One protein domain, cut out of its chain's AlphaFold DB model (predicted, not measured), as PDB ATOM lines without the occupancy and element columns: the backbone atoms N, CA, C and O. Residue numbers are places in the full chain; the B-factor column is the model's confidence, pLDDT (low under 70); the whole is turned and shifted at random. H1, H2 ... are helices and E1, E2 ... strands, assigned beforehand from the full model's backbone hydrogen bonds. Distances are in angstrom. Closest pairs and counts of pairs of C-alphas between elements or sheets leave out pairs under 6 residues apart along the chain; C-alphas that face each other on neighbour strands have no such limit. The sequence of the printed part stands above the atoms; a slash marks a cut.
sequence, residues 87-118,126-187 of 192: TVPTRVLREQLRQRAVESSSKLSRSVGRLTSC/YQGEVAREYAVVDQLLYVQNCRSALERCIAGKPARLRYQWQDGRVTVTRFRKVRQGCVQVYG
ATOM      1  N   THR A  87     -31.578 -62.447 -35.438       87.88
ATOM      2  CA  THR A  87     -32.931 -61.960 -35.745       87.88
ATOM      3  C   THR A  87     -33.343 -60.955 -34.676       87.88
ATOM      4  O   THR A  87     -33.590 -61.339 -33.537       87.88
ATOM      5  N   VAL A  88     -33.411 -59.675 -35.040       87.50
ATOM      6  CA  VAL A  88     -33.644 -58.556 -34.114       87.50
ATOM      7  C   VAL A  88     -34.927 -57.806 -34.511       87.50
ATOM      8  O   VAL A  88     -35.164 -57.588 -35.708       87.50
ATOM      9  N   PRO A  89     -35.774 -57.379 -33.553       89.56
ATOM     10  CA  PRO A  89     -36.898 -56.497 -33.847       89.56
ATOM     11  C   PRO A  89     -36.421 -55.168 -34.444       89.56
ATOM     12  O   PRO A  89     -35.494 -54.538 -33.936       89.56
ATOM     13  N   THR A  90     -37.092 -54.689 -35.491       87.75
ATOM     14  CA  THR A  90     -36.700 -53.489 -36.247       87.75
ATOM     15  C   THR A  90     -36.564 -52.246 -35.363       87.75
ATOM     16  O   THR A  90     -35.655 -51.444 -35.571       87.75
ATOM     17  N   ARG A  91     -37.440 -52.089 -34.357       90.44
ATOM     18  CA  ARG A  91     -37.379 -50.979 -33.389       90.44
ATOM     19  C   ARG A  91     -36.093 -51.028 -32.550       90.44
ATOM     20  O   ARG A  91     -35.413 -50.017 -32.441       90.44
ATOM     21  N   VAL A  92     -35.735 -52.210 -32.041       90.12
ATOM     22  CA  VAL A  92     -34.516 -52.434 -31.242       90.12
ATOM     23  C   VAL A  92     -33.266 -52.181 -32.082       90.12
ATOM     24  O   VAL A  92     -32.371 -51.473 -31.641       90.12
ATOM     25  N   LEU A  93     -33.223 -52.682 -33.320       87.94
ATOM     26  CA  LEU A  93     -32.072 -52.486 -34.208       87.94
ATOM     27  C   LEU A  93     -31.885 -51.013 -34.620       87.94
ATOM     28  O   LEU A  93     -30.754 -50.530 -34.665       87.94
ATOM     29  N   ARG A  94     -32.978 -50.277 -34.881       90.56
ATOM     30  CA  ARG A  94     -32.927 -48.819 -35.106       90.56
ATOM     31  C   ARG A  94     -32.373 -48.082 -33.886       90.56
ATOM     32  O   ARG A  94     -31.523 -47.212 -34.055       90.56
ATOM     33  N   GLU A  95     -32.825 -48.435 -32.684       92.25
ATOM     34  CA  GLU A  95     -32.388 -47.783 -31.447       92.25
ATOM     35  C   GLU A  95     -30.925 -48.104 -31.107       92.25
ATOM     36  O   GLU A  95     -30.164 -47.188 -30.819       92.25
ATOM     37  N   GLN A  96     -30.474 -49.351 -31.275       90.44
ATOM     38  CA  GLN A  96     -29.056 -49.716 -31.139       90.44
ATOM     39  C   GLN A  96     -28.156 -48.926 -32.105       90.44
ATOM     40  O   GLN A  96     -27.076 -48.477 -31.727       90.44
ATOM     41  N   LEU A  97     -28.595 -48.716 -33.352       89.06
ATOM     42  CA  LEU A  97     -27.866 -47.884 -34.317       89.06
ATOM     43  C   LEU A  97     -27.949 -46.380 -33.991       89.06
ATOM     44  O   LEU A  97     -27.059 -45.630 -34.392       89.06
ATOM     45  N   ARG A  98     -28.978 -45.922 -33.264       91.25
ATOM     46  CA  ARG A  98     -29.061 -44.546 -32.743       91.25
ATOM     47  C   ARG A  98     -28.098 -44.347 -31.571       91.25
ATOM     48  O   ARG A  98     -27.336 -43.387 -31.589       91.25
ATOM     49  N   GLN A  99     -28.094 -45.266 -30.606       92.19
ATOM     50  CA  GLN A  99     -27.242 -45.235 -29.414       92.19
ATOM     51  C   GLN A  99     -25.756 -45.233 -29.793       92.19
ATOM     52  O   GLN A  99     -25.060 -44.275 -29.475       92.19
ATOM     53  N   ARG A 100     -25.310 -46.181 -30.631       89.00
ATOM     54  CA  ARG A 100     -23.925 -46.216 -31.146       89.00
ATOM     55  C   ARG A 100     -23.502 -44.935 -31.870       89.00
ATOM     56  O   ARG A 100     -22.338 -44.547 -31.789       89.00
ATOM     57  N   ALA A 101     -24.420 -44.288 -32.595       88.56
ATOM     58  CA  ALA A 101     -24.140 -43.013 -33.252       88.56
ATOM     59  C   ALA A 101     -23.954 -41.883 -32.226       88.56
ATOM     60  O   ALA A 101     -22.993 -41.133 -32.342       88.56
ATOM     61  N   VAL A 102     -24.813 -41.803 -31.202       91.00
ATOM     62  CA  VAL A 102     -24.718 -40.814 -30.109       91.00
ATOM     63  C   VAL A 102     -23.469 -41.034 -29.244       91.00
ATOM     64  O   VAL A 102     -22.790 -40.075 -28.888       91.00
ATOM     65  N   GLU A 103     -23.122 -42.284 -28.940       88.88
ATOM     66  CA  GLU A 103     -21.889 -42.649 -28.230       88.88
ATOM     67  C   GLU A 103     -20.647 -42.219 -29.017       88.88
ATOM     68  O   GLU A 103     -19.744 -41.592 -28.466       88.88
ATOM     69  N   SER A 104     -20.617 -42.518 -30.320       86.12
ATOM     70  CA  SER A 104     -19.490 -42.182 -31.193       86.12
ATOM     71  C   SER A 104     -19.384 -40.670 -31.422       86.12
ATOM     72  O   SER A 104     -18.291 -40.119 -31.323       86.12
ATOM     73  N   SER A 105     -20.501 -39.962 -31.623       85.69
ATOM     74  CA  SER A 105     -20.476 -38.500 -31.722       85.69
ATOM     75  C   SER A 105     -20.081 -37.849 -30.395       85.69
ATOM     76  O   SER A 105     -19.335 -36.882 -30.413       85.69
ATOM     77  N   SER A 106     -20.489 -38.393 -29.240       85.88
ATOM     78  CA  SER A 106     -20.048 -37.887 -27.932       85.88
ATOM     79  C   SER A 106     -18.554 -38.130 -27.685       85.88
ATOM     80  O   SER A 106     -17.881 -37.241 -27.166       85.88
ATOM     81  N   LYS A 107     -18.009 -39.286 -28.105       84.44
ATOM     82  CA  LYS A 107     -16.556 -39.548 -28.110       84.44
ATOM     83  C   LYS A 107     -15.821 -38.467 -28.930       84.44
ATOM     84  O   LYS A 107     -14.874 -37.885 -28.410       84.44
ATOM     85  N   LEU A 108     -16.312 -38.143 -30.133       83.19
ATOM     86  CA  LEU A 108     -15.722 -37.138 -31.031       83.19
ATOM     87  C   LEU A 108     -15.884 -35.687 -30.541       83.19
ATOM     88  O   LEU A 108     -14.928 -34.924 -30.564       83.19
ATOM     89  N   SER A 109     -17.048 -35.281 -30.029       77.12
ATOM     90  CA  SER A 109     -17.223 -33.927 -29.474       77.12
ATOM     91  C   SER A 109     -16.313 -33.670 -28.266       77.12
ATOM     92  O   SER A 109     -15.868 -32.544 -28.061       77.12
ATOM     93  N   ARG A 110     -16.007 -34.708 -27.473       73.69
ATOM     94  CA  ARG A 110     -15.079 -34.621 -26.332       73.69
ATOM     95  C   ARG A 110     -13.610 -34.554 -26.739       73.69
ATOM     96  O   ARG A 110     -12.820 -34.041 -25.951       73.69
ATOM     97  N   SER A 111     -13.221 -35.111 -27.886       70.81
ATOM     98  CA  SER A 111     -11.863 -34.952 -28.412       70.81
ATOM     99  C   SER A 111     -11.726 -33.602 -29.106       70.81
ATOM    100  O   SER A 111     -10.916 -32.809 -28.643       70.81
ATOM    101  N   VAL A 112     -12.601 -33.259 -30.060       69.06
ATOM    102  CA  VAL A 112     -12.582 -31.951 -30.744       69.06
ATOM    103  C   VAL A 112     -12.593 -30.795 -29.740       69.06
ATOM    104  O   VAL A 112     -11.806 -29.869 -29.888       69.06
ATOM    105  N   GLY A 113     -13.392 -30.876 -28.668       64.75
ATOM    106  CA  GLY A 113     -13.406 -29.863 -27.607       64.75
ATOM    107  C   GLY A 113     -12.086 -29.707 -26.835       64.75
ATOM    108  O   GLY A 113     -11.792 -28.605 -26.380       64.75
ATOM    109  N   ARG A 114     -11.268 -30.769 -26.714       66.62
ATOM    110  CA  ARG A 114      -9.881 -30.660 -26.220       66.62
ATOM    111  C   ARG A 114      -8.973 -30.046 -27.276       66.62
ATOM    112  O   ARG A 114      -8.236 -29.123 -26.947       66.62
ATOM    113  N   LEU A 115      -9.057 -30.518 -28.525       63.88
ATOM    114  CA  LEU A 115      -8.252 -29.997 -29.633       63.88
ATOM    115  C   LEU A 115      -8.432 -28.472 -29.771       63.88
ATOM    116  O   LEU A 115      -7.456 -27.733 -29.795       63.88
ATOM    117  N   THR A 116      -9.670 -27.971 -29.743       63.25
ATOM    118  CA  THR A 116      -9.969 -26.526 -29.800       63.25
ATOM    119  C   THR A 116      -9.662 -25.754 -28.512       63.25
ATOM    120  O   THR A 116      -9.859 -24.545 -28.486       63.25
ATOM    121  N   SER A 117      -9.233 -26.421 -27.436       60.16
ATOM    122  CA  SER A 117      -8.764 -25.774 -26.196       60.16
ATOM    123  C   SER A 117      -7.236 -25.698 -26.091       60.16
ATOM    124  O   SER A 117      -6.707 -25.142 -25.130       60.16
ATOM    125  N   CYS A 118      -6.524 -26.259 -27.070       57.44
ATOM    126  CA  CYS A 118      -5.073 -26.249 -27.148       57.44
ATOM    127  C   CYS A 118      -4.633 -25.472 -28.395       57.44
ATOM    128  O   CYS A 118      -4.541 -26.050 -29.474       57.44
ATOM    129  N   TYR A 126      -0.525 -35.440 -30.407       65.75
ATOM    130  CA  TYR A 126      -1.744 -35.087 -31.139       65.75
ATOM    131  C   TYR A 126      -2.001 -35.996 -32.344       65.75
ATOM    132  O   TYR A 126      -3.152 -36.313 -32.628       65.75
ATOM    133  N   GLN A 127      -0.953 -36.477 -33.027       65.56
ATOM    134  CA  GLN A 127      -1.091 -37.435 -34.140       65.56
ATOM    135  C   GLN A 127      -1.821 -38.707 -33.679       65.56
ATOM    136  O   GLN A 127      -2.667 -39.248 -34.391       65.56
ATOM    137  N   GLY A 128      -1.544 -39.146 -32.445       70.56
ATOM    138  CA  GLY A 128      -2.239 -40.261 -31.812       70.56
ATOM    139  C   GLY A 128      -3.700 -39.960 -31.469       70.56
ATOM    140  O   GLY A 128      -4.521 -40.874 -31.517       70.56
ATOM    141  N   GLU A 129      -4.057 -38.713 -31.140       74.56
ATOM    142  CA  GLU A 129      -5.460 -38.314 -30.950       74.56
ATOM    143  C   GLU A 129      -6.208 -38.189 -32.274       74.56
ATOM    144  O   GLU A 129      -7.238 -38.837 -32.429       74.56
ATOM    145  N   VAL A 130      -5.653 -37.488 -33.261       76.00
ATOM    146  CA  VAL A 130      -6.237 -37.331 -34.603       76.00
ATOM    147  C   VAL A 130      -6.497 -38.694 -35.266       76.00
ATOM    148  O   VAL A 130      -7.572 -38.919 -35.820       76.00
ATOM    149  N   ALA A 131      -5.579 -39.661 -35.137       79.62
ATOM    150  CA  ALA A 131      -5.804 -41.029 -35.614       79.62
ATOM    151  C   ALA A 131      -6.969 -41.743 -34.892       79.62
ATOM    152  O   ALA A 131      -7.724 -42.492 -35.518       79.62
ATOM    153  N   ARG A 132      -7.162 -41.494 -33.586       80.94
ATOM    154  CA  ARG A 132      -8.326 -41.994 -32.829       80.94
ATOM    155  C   ARG A 132      -9.622 -41.311 -33.276       80.94
ATOM    156  O   ARG A 132     -10.642 -41.987 -33.380       80.94
ATOM    157  N   GLU A 133      -9.596 -40.014 -33.584       83.44
ATOM    158  CA  GLU A 133     -10.763 -39.287 -34.101       83.44
ATOM    159  C   GLU A 133     -11.205 -39.805 -35.471       83.44
ATOM    160  O   GLU A 133     -12.383 -40.111 -35.653       83.44
ATOM    161  N   TYR A 134     -10.274 -39.990 -36.412       84.38
ATOM    162  CA  TYR A 134     -10.591 -40.532 -37.737       84.38
ATOM    163  C   TYR A 134     -11.215 -41.935 -37.674       84.38
ATOM    164  O   TYR A 134     -12.142 -42.212 -38.438       84.38
ATOM    165  N   ALA A 135     -10.804 -42.781 -36.723       85.88
ATOM    166  CA  ALA A 135     -11.449 -44.073 -36.473       85.88
ATOM    167  C   ALA A 135     -12.887 -43.935 -35.923       85.88
ATOM    168  O   ALA A 135     -13.765 -44.736 -36.258       85.88
ATOM    169  N   VAL A 136     -13.171 -42.903 -35.117       86.69
ATOM    170  CA  VAL A 136     -14.535 -42.591 -34.649       86.69
ATOM    171  C   VAL A 136     -15.405 -42.033 -35.786       86.69
ATOM    172  O   VAL A 136     -16.584 -42.385 -35.873       86.69
ATOM    173  N   VAL A 137     -14.838 -41.238 -36.702       89.00
ATOM    174  CA  VAL A 137     -15.516 -40.799 -37.939       89.00
ATOM    175  C   VAL A 137     -15.854 -41.996 -38.835       89.00
ATOM    176  O   VAL A 137     -16.986 -42.104 -39.304       89.00
ATOM    177  N   ASP A 138     -14.919 -42.930 -39.029       89.38
ATOM    178  CA  ASP A 138     -15.134 -44.140 -39.837       89.38
ATOM    179  C   ASP A 138     -16.257 -45.021 -39.254       89.38
ATOM    180  O   ASP A 138     -17.168 -45.466 -39.957       89.38
ATOM    181  N   GLN A 139     -16.279 -45.176 -37.925       88.31
ATOM    182  CA  GLN A 139     -17.353 -45.860 -37.201       88.31
ATOM    183  C   GLN A 139     -18.713 -45.150 -37.339       88.31
ATOM    184  O   GLN A 139     -19.740 -45.818 -37.507       88.31
ATOM    185  N   LEU A 140     -18.756 -43.811 -37.305       91.06
ATOM    186  CA  LEU A 140     -19.979 -43.031 -37.543       91.06
ATOM    187  C   LEU A 140     -20.514 -43.239 -38.967       91.06
ATOM    188  O   LEU A 140     -21.705 -43.520 -39.140       91.06
ATOM    189  N   LEU A 141     -19.637 -43.176 -39.972       91.81
ATOM    190  CA  LEU A 141     -19.969 -43.425 -41.377       91.81
ATOM    191  C   LEU A 141     -20.483 -44.858 -41.592       91.81
ATOM    192  O   LEU A 141     -21.497 -45.053 -42.273       91.81
ATOM    193  N   TYR A 142     -19.862 -45.866 -40.972       90.19
ATOM    194  CA  TYR A 142     -20.355 -47.246 -40.991       90.19
ATOM    195  C   TYR A 142     -21.755 -47.376 -40.366       90.19
ATOM    196  O   TYR A 142     -22.641 -48.005 -40.955       90.19
ATOM    197  N   VAL A 143     -21.999 -46.756 -39.205       90.69
ATOM    198  CA  VAL A 143     -23.305 -46.798 -38.519       90.69
ATOM    199  C   VAL A 143     -24.392 -46.075 -39.326       90.69
ATOM    200  O   VAL A 143     -25.507 -46.593 -39.452       90.69
ATOM    201  N   GLN A 144     -24.085 -44.930 -39.941       91.81
ATOM    202  CA  GLN A 144     -25.009 -44.219 -40.829       91.81
ATOM    203  C   GLN A 144     -25.344 -45.050 -42.077       91.81
ATOM    204  O   GLN A 144     -26.518 -45.206 -42.423       91.81
ATOM    205  N   ASN A 145     -24.344 -45.680 -42.700       91.56
ATOM    206  CA  ASN A 145     -24.553 -46.601 -43.818       91.56
ATOM    207  C   ASN A 145     -25.368 -47.844 -43.418       91.56
ATOM    208  O   ASN A 145     -26.220 -48.292 -44.192       91.56
ATOM    209  N   CYS A 146     -25.182 -48.370 -42.202       88.88
ATOM    210  CA  CYS A 146     -26.019 -49.433 -41.643       88.88
ATOM    211  C   CYS A 146     -27.483 -48.998 -41.493       88.88
ATOM    212  O   CYS A 146     -28.373 -49.757 -41.875       88.88
ATOM    213  N   ARG A 147     -27.755 -47.774 -41.015       91.12
ATOM    214  CA  ARG A 147     -29.123 -47.220 -40.947       91.12
ATOM    215  C   ARG A 147     -29.742 -47.116 -42.345       91.12
ATOM    216  O   ARG A 147     -30.819 -47.659 -42.574       91.12
ATOM    217  N   SER A 148     -29.033 -46.540 -43.315       90.75
ATOM    218  CA  SER A 148     -29.505 -46.421 -44.706       90.75
ATOM    219  C   SER A 148     -29.662 -47.771 -45.429       90.75
ATOM    220  O   SER A 148     -30.449 -47.895 -46.370       90.75
ATOM    221  N   ALA A 149     -28.926 -48.812 -45.031       90.00
ATOM    222  CA  ALA A 149     -29.138 -50.181 -45.505       90.00
ATOM    223  C   ALA A 149     -30.358 -50.846 -44.836       90.00
ATOM    224  O   ALA A 149     -31.142 -51.508 -45.518       90.00
ATOM    225  N   LEU A 150     -30.555 -50.626 -43.533       89.19
ATOM    226  CA  LEU A 150     -31.708 -51.118 -42.783       89.19
ATOM    227  C   LEU A 150     -33.025 -50.539 -43.320       89.19
ATOM    228  O   LEU A 150     -33.945 -51.309 -43.583       89.19
ATOM    229  N   GLU A 151     -33.111 -49.230 -43.562       90.88
ATOM    230  CA  GLU A 151     -34.335 -48.607 -44.090       90.88
ATOM    231  C   GLU A 151     -34.717 -49.146 -45.477       90.88
ATOM    232  O   GLU A 151     -35.870 -49.524 -45.699       90.88
ATOM    233  N   ARG A 152     -33.740 -49.335 -46.376       89.12
ATOM    234  CA  ARG A 152     -33.962 -50.017 -47.667       89.12
ATOM    235  C   ARG A 152     -34.461 -51.459 -47.491       89.12
ATOM    236  O   ARG A 152     -35.353 -51.891 -48.219       89.12
ATOM    237  N   CYS A 153     -33.945 -52.182 -46.493       87.88
ATOM    238  CA  CYS A 153     -34.402 -53.532 -46.154       87.88
ATOM    239  C   CYS A 153     -35.814 -53.566 -45.536       87.88
ATOM    240  O   CYS A 153     -36.522 -54.563 -45.684       87.88
ATOM    241  N   ILE A 154     -36.241 -52.511 -44.835       86.31
ATOM    242  CA  ILE A 154     -37.604 -52.389 -44.299       86.31
ATOM    243  C   ILE A 154     -38.583 -52.097 -45.440       86.31
ATOM    244  O   ILE A 154     -39.627 -52.750 -45.519       86.31
ATOM    245  N   ALA A 155     -38.226 -51.169 -46.333       86.25
ATOM    246  CA  ALA A 155     -39.053 -50.733 -47.456       86.25
ATOM    247  C   ALA A 155     -39.314 -51.839 -48.495       86.25
ATOM    248  O   ALA A 155     -40.406 -51.897 -49.052       86.25
ATOM    249  N   GLY A 156     -38.364 -52.754 -48.735       82.50
ATOM    250  CA  GLY A 156     -38.570 -53.817 -49.724       82.50
ATOM    251  C   GLY A 156     -37.556 -54.957 -49.691       82.50
ATOM    252  O   GLY A 156     -37.715 -55.924 -48.944       82.50
ATOM    253  N   LYS A 157     -36.563 -54.893 -50.585       81.75
ATOM    254  CA  LYS A 157     -35.624 -55.991 -50.875       81.75
ATOM    255  C   LYS A 157     -34.509 -56.090 -49.814       81.75
ATOM    256  O   LYS A 157     -34.127 -55.066 -49.249       81.75
ATOM    257  N   PRO A 158     -33.951 -57.290 -49.547       85.12
ATOM    258  CA  PRO A 158     -32.833 -57.451 -48.616       85.12
ATOM    259  C   PRO A 158     -31.625 -56.604 -49.042       85.12
ATOM    260  O   PRO A 158     -31.253 -56.586 -50.215       85.12
ATOM    261  N   ALA A 159     -31.000 -55.925 -48.082       88.19
ATOM    262  CA  ALA A 159     -29.895 -55.005 -48.333       88.19
ATOM    263  C   ALA A 159     -28.546 -55.642 -47.974       88.19
ATOM    264  O   ALA A 159     -28.374 -56.202 -46.889       88.19
ATOM    265  N   ARG A 160     -27.555 -55.509 -48.861       89.12
ATOM    266  CA  ARG A 160     -26.153 -55.858 -48.597       89.12
ATOM    267  C   ARG A 160     -25.323 -54.581 -48.586       89.12
ATOM    268  O   ARG A 160     -25.176 -53.939 -49.620       89.12
ATOM    269  N   LEU A 161     -24.757 -54.256 -47.432       90.44
ATOM    270  CA  LEU A 161     -23.691 -53.275 -47.304       90.44
ATOM    271  C   LEU A 161     -22.345 -53.981 -47.543       90.44
ATOM    272  O   LEU A 161     -22.132 -55.122 -47.126       90.44
ATOM    273  N   ARG A 162     -21.436 -53.295 -48.227       90.12
ATOM    274  CA  ARG A 162     -19.996 -53.554 -48.175       90.12
ATOM    275  C   ARG A 162     -19.395 -52.241 -47.704       90.12
ATOM    276  O   ARG A 162     -19.599 -51.238 -48.378       90.12
ATOM    277  N   TYR A 163     -18.750 -52.245 -46.549       89.50
ATOM    278  CA  TYR A 163     -18.066 -51.074 -46.020       89.50
ATOM    279  C   TYR A 163     -16.570 -51.353 -46.019       89.50
ATOM    280  O   TYR A 163     -16.166 -52.434 -45.594       89.50
ATOM    281  N   GLN A 164     -15.781 -50.418 -46.539       90.62
ATOM    282  CA  GLN A 164     -14.326 -50.471 -46.502       90.62
ATOM    283  C   GLN A 164     -13.860 -49.490 -45.432       90.62
ATOM    284  O   GLN A 164     -14.186 -48.311 -45.514       90.62
ATOM    285  N   TRP A 165     -13.135 -50.003 -44.444       88.69
ATOM    286  CA  TRP A 165     -12.560 -49.216 -43.359       88.69
ATOM    287  C   TRP A 165     -11.259 -48.548 -43.808       88.69
ATOM    288  O   TRP A 165     -10.616 -48.999 -44.763       88.69
ATOM    289  N   GLN A 166     -10.826 -47.525 -43.074       84.75
ATOM    290  CA  GLN A 166      -9.541 -46.853 -43.299       84.75
ATOM    291  C   GLN A 166      -8.335 -47.803 -43.178       84.75
ATOM    292  O   GLN A 166      -7.334 -47.600 -43.859       84.75
ATOM    293  N   ASP A 167      -8.440 -48.883 -42.392       82.62
ATOM    294  CA  ASP A 167      -7.400 -49.920 -42.275       82.62
ATOM    295  C   ASP A 167      -7.402 -50.956 -43.424       82.62
ATOM    296  O   ASP A 167      -6.662 -51.940 -43.396       82.62
ATOM    297  N   GLY A 168      -8.240 -50.752 -44.446       82.81
ATOM    298  CA  GLY A 168      -8.317 -51.596 -45.638       82.81
ATOM    299  C   GLY A 168      -9.131 -52.884 -45.478       82.81
ATOM    300  O   GLY A 168      -9.284 -53.622 -46.458       82.81
ATOM    301  N   ARG A 169      -9.696 -53.180 -44.297       86.94
ATOM    302  CA  ARG A 169     -10.659 -54.286 -44.148       86.94
ATOM    303  C   ARG A 169     -11.973 -53.972 -44.857       86.94
ATOM    304  O   ARG A 169     -12.389 -52.818 -44.943       86.94
ATOM    305  N   VAL A 170     -12.686 -55.015 -45.293       87.12
ATOM    306  CA  VAL A 170     -14.032 -54.874 -45.876       87.12
ATOM    307  C   VAL A 170     -15.075 -55.682 -45.095       87.12
ATOM    308  O   VAL A 170     -15.245 -56.882 -45.320       87.12
ATOM    309  N   THR A 171     -15.834 -55.015 -44.219       87.00
ATOM    310  CA  THR A 171     -16.968 -55.629 -43.503       87.00
ATOM    311  C   THR A 171     -18.179 -55.747 -44.437       87.00
ATOM    312  O   THR A 171     -18.570 -54.799 -45.125       87.00
ATOM    313  N   VAL A 172     -18.805 -56.929 -44.474       87.88
ATOM    314  CA  VAL A 172     -19.959 -57.227 -45.345       87.88
ATOM    315  C   VAL A 172     -21.211 -57.490 -44.511       87.88
ATOM    316  O   VAL A 172     -21.553 -58.635 -44.211       87.88
ATOM    317  N   THR A 173     -21.925 -56.421 -44.169       87.81
ATOM    318  CA  THR A 173     -23.169 -56.497 -43.394       87.81
ATOM    319  C   THR A 173     -24.361 -56.799 -44.309       87.81
ATOM    320  O   THR A 173     -24.543 -56.153 -45.343       87.81
ATOM    321  N   ARG A 174     -25.203 -57.777 -43.958       88.44
ATOM    322  CA  ARG A 174     -26.449 -58.080 -44.692       88.44
ATOM    323  C   ARG A 174     -27.658 -57.934 -43.780       88.44
ATOM    324  O   ARG A 174     -27.653 -58.451 -42.668       88.44
ATOM    325  N   PHE A 175     -28.705 -57.305 -44.298       88.19
ATOM    326  CA  PHE A 175     -30.006 -57.154 -43.660       88.19
ATOM    327  C   PHE A 175     -31.046 -57.914 -44.490       88.19
ATOM    328  O   PHE A 175     -31.170 -57.692 -45.698       88.19
ATOM    329  N   ARG A 176     -31.791 -58.822 -43.854       87.88
ATOM    330  CA  ARG A 176     -32.881 -59.585 -44.472       87.88
ATOM    331  C   ARG A 176     -34.150 -59.443 -43.637       87.88
ATOM    332  O   ARG A 176     -34.197 -59.890 -42.496       87.88
ATOM    333  N   LYS A 177     -35.202 -58.868 -44.213       86.75
ATOM    334  CA  LYS A 177     -36.554 -58.869 -43.638       86.75
ATOM    335  C   LYS A 177     -37.041 -60.323 -43.545       86.75
ATOM    336  O   LYS A 177     -37.045 -61.016 -44.559       86.75
ATOM    337  N   VAL A 178     -37.395 -60.794 -42.345       85.06
ATOM    338  CA  VAL A 178     -37.884 -62.179 -42.130       85.06
ATOM    339  C   VAL A 178     -39.390 -62.195 -41.915       85.06
ATOM    340  O   VAL A 178     -40.089 -63.045 -42.453       85.06
ATOM    341  N   ARG A 179     -39.886 -61.254 -41.110       81.38
ATOM    342  CA  ARG A 179     -41.302 -61.062 -40.779       81.38
ATOM    343  C   ARG A 179     -41.574 -59.559 -40.739       81.38
ATOM    344  O   ARG A 179     -40.630 -58.765 -40.688       81.38
ATOM    345  N   GLN A 180     -42.837 -59.139 -40.744       81.75
ATOM    346  CA  GLN A 180     -43.144 -57.742 -40.421       81.75
ATOM    347  C   GLN A 180     -42.589 -57.422 -39.020       81.75
ATOM    348  O   GLN A 180     -42.730 -58.220 -38.098       81.75
ATOM    349  N   GLY A 181     -41.869 -56.306 -38.887       82.81
ATOM    350  CA  GLY A 181     -41.224 -55.901 -37.632       82.81
ATOM    351  C   GLY A 181     -39.925 -56.626 -37.237       82.81
ATOM    352  O   GLY A 181     -39.330 -56.205 -36.247       82.81
ATOM    353  N   CYS A 182     -39.441 -57.639 -37.975       87.12
ATOM    354  CA  CYS A 182     -38.207 -58.373 -37.632       87.12
ATOM    355  C   CYS A 182     -37.221 -58.496 -38.805       87.12
ATOM    356  O   CYS A 182     -37.565 -58.979 -39.892       87.12
ATOM    357  N   VAL A 183     -35.961 -58.128 -38.549       87.06
ATOM    358  CA  VAL A 183     -34.851 -58.177 -39.511       87.06
ATOM    359  C   VAL A 183     -33.761 -59.109 -38.990       87.06
ATOM    360  O   VAL A 183     -33.338 -59.022 -37.842       87.06
ATOM    361  N   GLN A 184     -33.298 -60.005 -39.853       87.75
ATOM    362  CA  GLN A 184     -32.145 -60.859 -39.619       87.75
ATOM    363  C   GLN A 184     -30.891 -60.178 -40.157       87.75
ATOM    364  O   GLN A 184     -30.841 -59.773 -41.323       87.75
ATOM    365  N   VAL A 185     -29.894 -60.038 -39.289       86.25
ATOM    366  CA  VAL A 185     -28.653 -59.315 -39.557       86.25
ATOM    367  C   VAL A 185     -27.475 -60.285 -39.554       86.25
ATOM    368  O   VAL A 185     -27.356 -61.147 -38.683       86.25
ATOM    369  N   TYR A 186     -26.599 -60.130 -40.541       85.31
ATOM    370  CA  TYR A 186     -25.360 -60.886 -40.711       85.31
ATOM    371  C   TYR A 186     -24.196 -59.898 -40.759       85.31
ATOM    372  O   TYR A 186     -24.311 -58.881 -41.442       85.31
ATOM    373  N   GLY A 187     -23.075 -60.199 -40.102       79.25
ATOM    374  CA  GLY A 187     -21.859 -59.382 -40.208       79.25
ATOM    375  C   GLY A 187     -22.010 -57.942 -39.706       79.25
ATOM    376  O   GLY A 187     -21.416 -57.029 -40.281       79.25
TER     377      GLY A 187
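Overview. This is residues 87 to 118 and 126 to 187 of the 192 residues of an uncharacterized protein of Pseudoflavonifractor capillosus ATCC 29799 (UniProt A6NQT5). A small three-stranded sheet, E1, E3 and E2, caps one end of two long helices, H1 and H2, that lie side by side and run opposite ways along the longest axis. From the sheet's end of H2 a long link, residues 156 to 173, runs out and folds back near residue 167 to reach E2. The printed part has 94 residues, with two named helices and three named strands in the order E1 H1 H2 E2 E3; the sheet runs E1 E3 E2, antiparallel throughout, and the class is mostly helix. The whole is loose, with a radius of gyration of the C-alphas of 15.6 A, and elongated, spanning 52 by 27 by 17 A.

Along the chain. Start with the sheet: find C-alpha 87 at (-32.931, -61.960, -35.745), where E1, residues 87 to 89, begins. E2 is residues 174 to 179, 15.6 A long, and E3, residues 182 to 186, is 13.4 A long and ends at C-alpha 186, (-25.360, -60.886, -40.711). H1, residues 90 to 115, covers 37.5 A. Find C-alpha 126 at (-1.744, -35.087, -31.139); from there H2, residues 126 to 155, runs 43.6 A.

Arrangement. Look first at the hairpin of E2 and E3, antiparallel at 154 degrees, where N 184 and O 176 are 2.8 A apart, within hydrogen-bond range. On the other side of E3, E1 is antiparallel to it at 138 degrees, with N 88 and O 183 at 2.9 A, also within range. H1 and H2 are on the same face of the sheet, an arrangement in two layers, helices over one face. H2 lies over E2, slantwise at 36 degrees on the local plane; their closest C-alphas, of Cys 153 and Phe 175, are 6.2 A apart. H1 lies over E1 and only just stands up from the sheet, rising 40.4 degrees; its closest C-alpha pair with E3 is Thr 90 and Cys 182, 5.3 A. H1 and H2 touch at a shallow tilt of 21 degrees, opposite ways, closest at the C-alphas of Ala 101 and Leu 140, 6.0 A. In the helix backbones, 21 of 22 O i to N i+4 pairs in H1 and 25 of 26 in H2 are within hydrogen-bond range.

Size, cuts and confidence. The two C-alphas farthest apart, of Cys 118 and Arg 179, are 52.1 A from each other. Residues 119 to 125 are not printed, and C-alphas 118 and 126 across this cut are 10.3 A apart. The link from H2 to E2 is long; within it residues 163 to 164 pair with 170 to 171, and its residues 159 to 160 pair with 174 to 175 of E2, both antiparallel. The mean pLDDT of the printed part is 84.4; look for values under 70 at residues 112 to 118 and 126 to 127 of this model.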